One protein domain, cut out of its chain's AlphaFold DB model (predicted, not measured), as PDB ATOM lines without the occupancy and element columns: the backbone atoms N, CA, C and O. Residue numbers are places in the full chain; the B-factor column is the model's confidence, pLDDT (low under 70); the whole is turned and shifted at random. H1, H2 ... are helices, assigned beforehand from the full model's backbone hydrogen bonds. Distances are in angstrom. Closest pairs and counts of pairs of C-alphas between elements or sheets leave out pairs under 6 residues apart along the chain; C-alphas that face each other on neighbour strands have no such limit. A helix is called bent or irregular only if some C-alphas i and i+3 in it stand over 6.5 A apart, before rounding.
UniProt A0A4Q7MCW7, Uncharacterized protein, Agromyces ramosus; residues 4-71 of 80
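Overview. This is residues 4 to 71 of the 80 residues of an uncharacterized protein of Agromyces ramosus (UniProt A0A4Q7MCW7). Three helices make an open, flat zigzag: H1, the longest, meets H2 near their linked ends as a V, and H3 leads away from H2 about perpendicular to it. Residues 4 to 16 and 60 to 71 stick out. The printed part has 68 residues, with named helices H1, H2 and H3 in that order, no named strand, class all helix. It is only just extended, close to loose, with a radius of gyration of the C-alphas of 16.9 A and spans of 56 by 34 by 14 A.

Arrangement. H1, residues 4 to 26, touches H2, residues 32 to 52, with residues 20 to 25 alone; the closest C-alphas, of Ala 24 and Arg 32, are 4.6 A apart. They run opposite ways at a steep tilt of 64 degrees. H3, residues 57 to 70, is close to H2 but not clearly touching, the closest C-alphas being Glu 45 and Leu 57, 7.2 A. H1 and H3 are apart. Every O i to N i+4 pair is within hydrogen-bond range in H1 and H3, 15 of 17 in H2.

Along the chain. H1 begins at C-alpha 4 (80.467, -17.660, 215.409) and measures 33.1 A. H2 measures 30.2 A and is irregular, C-alphas 36 and 39 being 7.5 A apart, with a kink of 45 degrees near residue 39. H3, 19.9 A, ends at C-alpha 70 (109.360, 29.425, 222.191).

Size, cuts and confidence. The C-alphas farthest apart, of Val 4 and Arg 71, are 58.4 A apart. The printed part has no cut, and both links are tight. Confidence is under 70 at residues 54 to 55, 58 to 60 and 67 to 71.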
ATOM      1  N   VAL A   4      79.093 -18.183 215.475       94.69
ATOM      2  CA  VAL A   4      80.467 -17.660 215.409       94.69
ATOM      3  C   VAL A   4      80.462 -16.141 215.563       94.69
ATOM      4  O   VAL A   4      81.224 -15.593 216.352       94.69
ATOM      5  N   LEU A   5      79.556 -15.464 214.859       94.19
ATOM      6  CA  LEU A   5      79.423 -14.012 214.904       94.19
ATOM      7  C   LEU A   5      79.058 -13.469 216.302       94.19
ATOM      8  O   LEU A   5      79.760 -12.570 216.765       94.19
ATOM      9  N   PRO A   6      78.052 -13.999 217.028       95.44
ATOM     10  CA  PRO A   6      77.753 -13.532 218.381       95.44
ATOM     11  C   PRO A   6      78.867 -13.860 219.382       95.44
ATOM     12  O   PRO A   6      79.113 -13.058 220.278       95.44
ATOM     13  N   ILE A   7      79.585 -14.980 219.220       96.50
ATOM     14  CA  ILE A   7      80.750 -15.294 220.065       96.50
ATOM     15  C   ILE A   7      81.862 -14.265 219.849       96.50
ATOM     16  O   ILE A   7      82.385 -13.718 220.817       96.50
ATOM     17  N   LEU A   8      82.202 -13.961 218.593       97.00
ATOM     18  CA  LEU A   8      83.217 -12.953 218.276       97.00
ATOM     19  C   LEU A   8      82.811 -11.566 218.779       97.00
ATOM     20  O   LEU A   8      83.634 -10.865 219.366       97.00
ATOM     21  N   LEU A   9      81.539 -11.194 218.614       96.50
ATOM     22  CA  LEU A   9      81.007  -9.936 219.130       96.50
ATOM     23  C   LEU A   9      81.097  -9.873 220.662       96.50
ATOM     24  O   LEU A   9      81.516  -8.856 221.213       96.50
ATOM     25  N   GLY A  10      80.756 -10.966 221.348       97.56
ATOM     26  CA  GLY A  10      80.866 -11.074 222.802       97.56
ATOM     27  C   GLY A  10      82.310 -10.949 223.289       97.56
ATOM     28  O   GLY A  10      82.581 -10.194 224.221       97.56
ATOM     29  N   LEU A  11      83.251 -11.626 222.625       97.81
ATOM     30  CA  LEU A  11      84.681 -11.525 222.932       97.81
ATOM     31  C   LEU A  11      85.212 -10.107 222.712       97.81
ATOM     32  O   LEU A  11      85.952  -9.588 223.550       97.81
ATOM     33  N   PHE A  12      84.806  -9.459 221.621       96.25
ATOM     34  CA  PHE A  12      85.185  -8.082 221.330       96.25
ATOM     35  C   PHE A  12      84.662  -7.112 222.398       96.25
ATOM     36  O   PHE A  12      85.433  -6.325 222.952       96.25
ATOM     37  N   ALA A  13      83.381  -7.211 222.757       96.50
ATOM     38  CA  ALA A  13      82.787  -6.391 223.808       96.50
ATOM     39  C   ALA A  13      83.472  -6.616 225.167       96.50
ATOM     40  O   ALA A  13      83.791  -5.654 225.869       96.50
ATOM     41  N   ALA A  14      83.763  -7.872 225.519       96.88
ATOM     42  CA  ALA A  14      84.477  -8.206 226.748       96.88
ATOM     43  C   ALA A  14      85.876  -7.568 226.785       96.88
ATOM     44  O   ALA A  14      86.254  -6.976 227.797       96.88
ATOM     45  N   ALA A  15      86.618  -7.617 225.675       96.44
ATOM     46  CA  ALA A  15      87.932  -6.985 225.574       96.44
ATOM     47  C   ALA A  15      87.866  -5.463 225.798       96.44
ATOM     48  O   ALA A  15      88.689  -4.917 226.539       96.44
ATOM     49  N   LEU A  16      86.859  -4.782 225.232       93.44
ATOM     50  CA  LEU A  16      86.647  -3.345 225.449       93.44
ATOM     51  C   LEU A  16      86.384  -3.021 226.926       93.44
ATOM     52  O   LEU A  16      87.030  -2.130 227.484       93.44
ATOM     53  N   VAL A  17      85.488  -3.767 227.578       94.81
ATOM     54  CA  VAL A  17      85.148  -3.564 228.998       94.81
ATOM     55  C   VAL A  17      86.368  -3.770 229.893       94.81
ATOM     56  O   VAL A  17      86.620  -2.963 230.794       94.81
ATOM     57  N   VAL A  18      87.158  -4.815 229.635       95.94
ATOM     58  CA  VAL A  18      88.394  -5.081 230.384       95.94
ATOM     59  C   VAL A  18      89.393  -3.942 230.189       95.94
ATOM     60  O   VAL A  18      89.906  -3.410 231.175       95.94
ATOM     61  N   GLY A  19      89.625  -3.507 228.948       91.44
ATOM     62  CA  GLY A  19      90.528  -2.394 228.644       91.44
ATOM     63  C   GLY A  19      90.126  -1.092 229.346       91.44
ATOM     64  O   GLY A  19      90.960  -0.451 229.993       91.44
ATOM     65  N   MET A  20      88.837  -0.737 229.296       92.06
ATOM     66  CA  MET A  20      88.296   0.435 229.995       92.06
ATOM     67  C   MET A  20      88.457   0.319 231.511       92.06
ATOM     68  O   MET A  20      88.871   1.277 232.166       92.06
ATOM     69  N   THR A  21      88.183  -0.860 232.070       91.44
ATOM     70  CA  THR A  21      88.279  -1.113 233.514       91.44
ATOM     71  C   THR A  21      89.719  -0.993 234.002       91.44
ATOM     72  O   THR A  21      89.980  -0.281 234.971       91.44
ATOM     73  N   VAL A  22      90.679  -1.610 233.307       92.88
ATOM     74  CA  VAL A  22      92.111  -1.491 233.634       92.88
ATOM     75  C   VAL A  22      92.547  -0.024 233.615       92.88
ATOM     76  O   VAL A  22      93.250   0.426 234.524       92.88
ATOM     77  N   ARG A  23      92.092   0.745 232.622       88.69
ATOM     78  CA  ARG A  23      92.398   2.175 232.495       88.69
ATOM     79  C   ARG A  23      91.776   3.008 233.621       88.69
ATOM     80  O   ARG A  23      92.443   3.888 234.159       88.69
ATOM     81  N   ALA A  24      90.549   2.692 234.031       89.25
ATOM     82  CA  ALA A  24      89.873   3.339 235.154       89.25
ATOM     83  C   ALA A  24      90.553   3.044 236.501       89.25
ATOM     84  O   ALA A  24      90.697   3.945 237.328       89.25
ATOM     85  N   VAL A  25      90.980   1.796 236.725       90.69
ATOM     86  CA  VAL A  25      91.645   1.367 237.968       90.69
ATOM     87  C   VAL A  25      93.024   2.006 238.110       90.69
ATOM     88  O   VAL A  25      93.389   2.427 239.207       90.69
ATOM     89  N   ARG A  26      93.774   2.127 237.008       90.19
ATOM     90  CA  ARG A  26      95.097   2.773 236.992       90.19
ATOM     91  C   ARG A  26      95.035   4.297 237.133       90.19
ATOM     92  O   ARG A  26      96.054   4.914 237.424       90.19
ATOM     93  N   ALA A  27      93.872   4.911 236.925       87.69
ATOM     94  CA  ALA A  27      93.727   6.358 236.972       87.69
ATOM     95  C   ALA A  27      93.594   6.895 238.413       87.69
ATOM     96  O   ALA A  27      92.919   6.284 239.255       87.69
ATOM     97  N   PRO A  28      94.164   8.082 238.701       86.06
ATOM     98  CA  PRO A  28      93.999   8.733 239.993       86.06
ATOM     99  C   PRO A  28      92.519   9.018 240.292       86.06
ATOM    100  O   PRO A  28      91.689   9.209 239.391       86.06
ATOM    101  N   ARG A  29      92.169   9.032 241.586       79.94
ATOM    102  CA  ARG A  29      90.808   9.352 242.043       79.94
ATOM    103  C   ARG A  29      90.407  10.729 241.493       79.94
ATOM    104  O   ARG A  29      91.182  11.670 241.570       79.94
ATOM    105  N   GLY A  30      89.225  10.810 240.878       82.19
ATOM    106  CA  GLY A  30      88.730  12.011 240.189       82.19
ATOM    107  C   GLY A  30      88.957  12.042 238.671       82.19
ATOM    108  O   GLY A  30      88.231  12.741 237.979       82.19
ATOM    109  N   GLN A  31      89.875  11.237 238.116       84.50
ATOM    110  CA  GLN A  31      90.143  11.212 236.662       84.50
ATOM    111  C   GLN A  31      89.717   9.911 235.971       84.50
ATOM    112  O   GLN A  31      89.958   9.729 234.781       84.50
ATOM    113  N   ARG A  32      89.065   9.000 236.697       84.06
ATOM    114  CA  ARG A  32      88.751   7.644 236.218       84.06
ATOM    115  C   ARG A  32      87.876   7.627 234.969       84.06
ATOM    116  O   ARG A  32      88.189   6.898 234.037       84.06
ATOM    117  N   PHE A  33      86.833   8.458 234.927       79.38
ATOM    118  CA  PHE A  33      85.954   8.569 233.760       79.38
ATOM    119  C   PHE A  33      86.693   9.141 232.548       79.38
ATOM    120  O   PHE A  33      86.659   8.548 231.475       79.38
ATOM    121  N   ARG A  34      87.444  10.233 232.735       79.81
ATOM    122  CA  ARG A  34      88.250  10.828 231.661       79.81
ATOM    123  C   ARG A  34      89.300   9.854 231.128       79.81
ATOM    124  O   ARG A  34      89.501   9.765 229.926       79.81
ATOM    125  N   ALA A  35      89.934   9.083 232.007       80.88
ATOM    126  CA  ALA A  35      90.898   8.071 231.605       80.88
ATOM    127  C   ALA A  35      90.228   6.914 230.849       80.88
ATOM    128  O   ALA A  35      90.718   6.543 229.787       80.88
ATOM    129  N   ALA A  36      89.119   6.372 231.358       80.94
ATOM    130  CA  ALA A  36      88.421   5.231 230.765       80.94
ATOM    131  C   ALA A  36      87.836   5.538 229.377       80.94
ATOM    132  O   ALA A  36      87.987   4.727 228.467       80.94
ATOM    133  N   PHE A  37      87.227   6.716 229.209       83.38
ATOM    134  CA  PHE A  37      86.566   7.135 227.966       83.38
ATOM    135  C   PHE A  37      87.431   8.032 227.072       83.38
ATOM    136  O   PHE A  37      87.022   8.359 225.962       83.38
ATOM    137  N   GLY A  38      88.637   8.397 227.512       81.19
ATOM    138  CA  GLY A  38      89.581   9.206 226.735       81.19
ATOM    139  C   GLY A  38      89.803   8.708 225.299       81.19
ATOM    140  O   GLY A  38      89.736   9.526 224.388       81.19
ATOM    141  N   PRO A  39      89.976   7.392 225.053       82.31
ATOM    142  CA  PRO A  39      90.108   6.871 223.690       82.31
ATOM    143  C   PRO A  39      88.885   7.127 222.797       82.31
ATOM    144  O   PRO A  39      89.044   7.359 221.606       82.31
ATOM    145  N   ILE A  40      87.671   7.109 223.362       83.25
ATOM    146  CA  ILE A  40      86.437   7.385 222.608       83.25
ATOM    147  C   ILE A  40      86.358   8.870 222.250       83.25
ATOM    148  O   ILE A  40      86.041   9.206 221.113       83.25
ATOM    149  N   MET A  41      86.685   9.750 223.199       77.62
ATOM    150  CA  MET A  41      86.703  11.196 222.952       77.62
ATOM    151  C   MET A  41      87.750  11.569 221.892       77.62
ATOM    152  O   MET A  41      87.429  12.306 220.965       77.62
ATOM    153  N   GLY A  42      88.953  10.985 221.958       74.75
ATOM    154  CA  GLY A  42      89.997  11.200 220.951       74.75
ATOM    155  C   GLY A  42      89.617  10.690 219.556       74.75
ATOM    156  O   GLY A  42      89.904  11.347 218.565       74.75
ATOM    157  N   ALA A  43      88.893   9.568 219.455       79.94
ATOM    158  CA  ALA A  43      88.408   9.072 218.164       79.94
ATOM    159  C   ALA A  43      87.402  10.032 217.496       79.94
ATOM    160  O   ALA A  43      87.364  10.127 216.269       79.94
ATOM    161  N   GLY A  44      86.608  10.757 218.292       78.38
ATOM    162  CA  GLY A  44      85.716  11.805 217.792       78.38
ATOM    163  C   GLY A  44      86.481  12.993 217.206       78.38
ATOM    164  O   GLY A  44      86.121  13.476 216.134       78.38
ATOM    165  N   GLU A  45      87.564  13.410 217.864       75.94
ATOM    166  CA  GLU A  45      88.457  14.460 217.356       75.94
ATOM    167  C   GLU A  45      89.130  14.030 216.048       75.94
ATOM    168  O   GLU A  45      89.083  14.777 215.076       75.94
ATOM    169  N   THR A  46      89.643  12.798 215.960       78.56
ATOM    170  CA  THR A  46      90.228  12.263 214.716       78.56
ATOM    171  C   THR A  46      89.206  12.179 213.580       78.56
ATOM    172  O   THR A  46      89.531  12.465 212.430       78.56
ATOM    173  N   TYR A  47      87.958  11.799 213.872       75.75
ATOM    174  CA  TYR A  47      86.893  11.802 212.866       75.75
ATOM    175  C   TYR A  47      86.607  13.217 212.357       75.75
ATOM    176  O   TYR A  47      86.476  13.424 211.150       75.75
ATOM    177  N   GLN A  48      86.531  14.195 213.263       79.06
ATOM    178  CA  GLN A  48      86.343  15.593 212.886       79.06
ATOM    179  C   GLN A  48      87.527  16.123 212.083       79.06
ATOM    180  O   GLN A  48      87.305  16.782 211.074       79.06
ATOM    181  N   GLU A  49      88.755  15.796 212.462       81.31
ATOM    182  CA  GLU A  49      89.969  16.173 211.740       81.31
ATOM    183  C   GLU A  49      90.000  15.581 210.326       81.31
ATOM    184  O   GLU A  49      90.192  16.310 209.355       81.31
ATOM    185  N   LEU A  50      89.701  14.287 210.176       78.75
ATOM    186  CA  LEU A  50      89.587  13.638 208.865       78.75
ATOM    187  C   LEU A  50      88.471  14.246 208.006       78.75
ATOM    188  O   LEU A  50      88.599  14.307 206.784       78.75
ATOM    189  N   HIS A  51      87.369  14.672 208.625       78.94
ATOM    190  CA  HIS A  51      86.215  15.211 207.910       78.94
ATOM    191  C   HIS A  51      86.362  16.694 207.541       78.94
ATOM    192  O   HIS A  51      85.902  17.113 206.482       78.94
ATOM    193  N   THR A  52      86.983  17.495 208.404       80.31
ATOM    194  CA  THR A  52      87.116  18.952 208.235       80.31
ATOM    195  C   THR A  52      88.482  19.370 207.694       80.31
ATOM    196  O   THR A  52      88.632  20.505 207.244       80.31
ATOM    197  N   GLY A  53      89.477  18.476 207.721       72.81
ATOM    198  CA  GLY A  53      90.860  18.758 207.329       72.81
ATOM    199  C   GLY A  53      91.608  19.685 208.295       72.81
ATOM    200  O   GLY A  53      92.717  20.115 207.981       72.81
ATOM    201  N   GLN A  54      91.012  20.025 209.441       68.31
ATOM    202  CA  GLN A  54      91.630  20.854 210.473       68.31
ATOM    203  C   GLN A  54      92.217  19.971 211.570       68.31
ATOM    204  O   GLN A  54      91.572  19.015 211.993       68.31
ATOM    205  N   LYS A  55      93.420  20.316 212.044       67.56
ATOM    206  CA  LYS A  55      94.074  19.631 213.166       67.56
ATOM    207  C   LYS A  55      93.129  19.541 214.365       67.56
ATOM    208  O   LYS A  55      92.417  20.500 214.672       67.56
ATOM    209  N   GLY A  56      93.160  18.409 215.065       70.31
ATOM    210  CA  GLY A  56      92.397  18.224 216.297       70.31
ATOM    211  C   GLY A  56      92.669  19.325 217.334       70.31
ATOM    212  O   GLY A  56      93.746  19.933 217.377       70.31
ATOM    213  N   LEU A  57      91.687  19.584 218.204       70.25
ATOM    214  CA  LEU A  57      91.781  20.605 219.256       70.25
ATOM    215  C   LEU A  57      92.989  20.366 220.174       70.25
ATOM    216  O   LEU A  57      93.671  21.311 220.560       70.25
ATOM    217  N   HIS A  58      93.270  19.104 220.499       67.44
ATOM    218  CA  HIS A  58      94.392  18.729 221.352       67.44
ATOM    219  C   HIS A  58      95.751  19.068 220.719       67.44
ATOM    220  O   HIS A  58      96.604  19.655 221.382       67.44
ATOM    221  N   ASP A  59      95.920  18.783 219.426       67.00
ATOM    222  CA  ASP A  59      97.146  19.107 218.688       67.00
ATOM    223  C   ASP A  59      97.322  20.620 218.539       67.00
ATOM    224  O   ASP A  59      98.423  21.135 218.719       67.00
ATOM    225  N   SER A  60      96.222  21.346 218.329       66.75
ATOM    226  CA  SER A  60      96.222  22.812 218.257       66.75
ATOM    227  C   SER A  60      96.623  23.463 219.590       66.75
ATOM    228  O   SER A  60      97.334  24.465 219.606       66.75
ATOM    229  N   VAL A  61      96.199  22.894 220.725       70.69
ATOM    230  CA  VAL A  61      96.578  23.383 222.064       70.69
ATOM    231  C   VAL A  61      98.046  23.093 222.365       70.69
ATOM    232  O   VAL A  61      98.734  23.964 222.894       70.69
ATOM    233  N   ILE A  62      98.542  21.899 222.029       74.50
ATOM    234  CA  ILE A  62      99.963  21.563 222.206       74.50
ATOM    235  C   ILE A  62     100.838  22.496 221.364       74.50
ATOM    236  O   ILE A  62     101.811  23.042 221.883       74.50
ATOM    237  N   GLU A  63     100.468  22.720 220.102       71.12
ATOM    238  CA  GLU A  63     101.166  23.638 219.200       71.12
ATOM    239  C   GLU A  63     101.170  25.070 219.753       71.12
ATOM    240  O   GLU A  63     102.231  25.684 219.836       71.12
ATOM    241  N   ALA A  64     100.032  25.569 220.246       73.50
ATOM    242  CA  ALA A  64      99.944  26.902 220.848       73.50
ATOM    243  C   ALA A  64     100.778  27.050 222.137       73.50
ATOM    244  O   ALA A  64     101.355  28.113 222.388       73.50
ATOM    245  N   ILE A  65     100.861  26.003 222.970       73.44
ATOM    246  CA  ILE A  65     101.713  26.002 224.172       73.44
ATOM    247  C   ILE A  65     103.189  26.022 223.770       73.44
ATOM    248  O   ILE A  65     103.947  26.826 224.308       73.44
ATOM    249  N   GLN A  66     103.592  25.195 222.804       73.56
ATOM    250  CA  GLN A  66     104.963  25.192 222.289       73.56
ATOM    251  C   GLN A  66     105.331  26.536 221.653       73.56
ATOM    252  O   GLN A  66     106.415  27.057 221.905       73.56
ATOM    253  N   GLU A  67     104.427  27.145 220.885       68.62
ATOM    254  CA  GLU A  67     104.623  28.486 220.324       68.62
ATOM    255  C   GLU A  67     104.783  29.547 221.427       68.62
ATOM    256  O   GLU A  67     105.638  30.431 221.330       68.62
ATOM    257  N   SER A  68     104.014  29.425 222.513       65.75
ATOM    258  CA  SER A  68     104.093  30.321 223.674       65.75
ATOM    259  C   SER A  68     105.386  30.146 224.478       65.75
ATOM    260  O   SER A  68     105.936  31.138 224.947       65.75
ATOM    261  N   GLU A  69     105.895  28.919 224.622       62.81
ATOM    262  CA  GLU A  69     107.180  28.645 225.286       62.81
ATOM    263  C   GLU A  69     108.386  29.081 224.439       62.81
ATOM    264  O   GLU A  69     109.399  29.520 224.983       62.81
ATOM    265  N   VAL A  70     108.287  29.001 223.107       59.44
ATOM    266  CA  VAL A  70     109.360  29.425 222.191       59.44
ATOM    267  C   VAL A  70     109.420  30.946 222.045       59.44
ATOM    268  O   VAL A  70     110.477  31.474 221.697       59.44
ATOM    269  N   ARG A  71     108.338  31.680 222.340       54.66
ATOM    270  CA  ARG A  71     108.354  33.146 222.351       54.66
ATOM    271  C   ARG A  71     108.952  33.635 223.677       54.66
ATOM    272  O   ARG A  71     108.251  33.633 224.687       54.66
TER     273      ARG A  71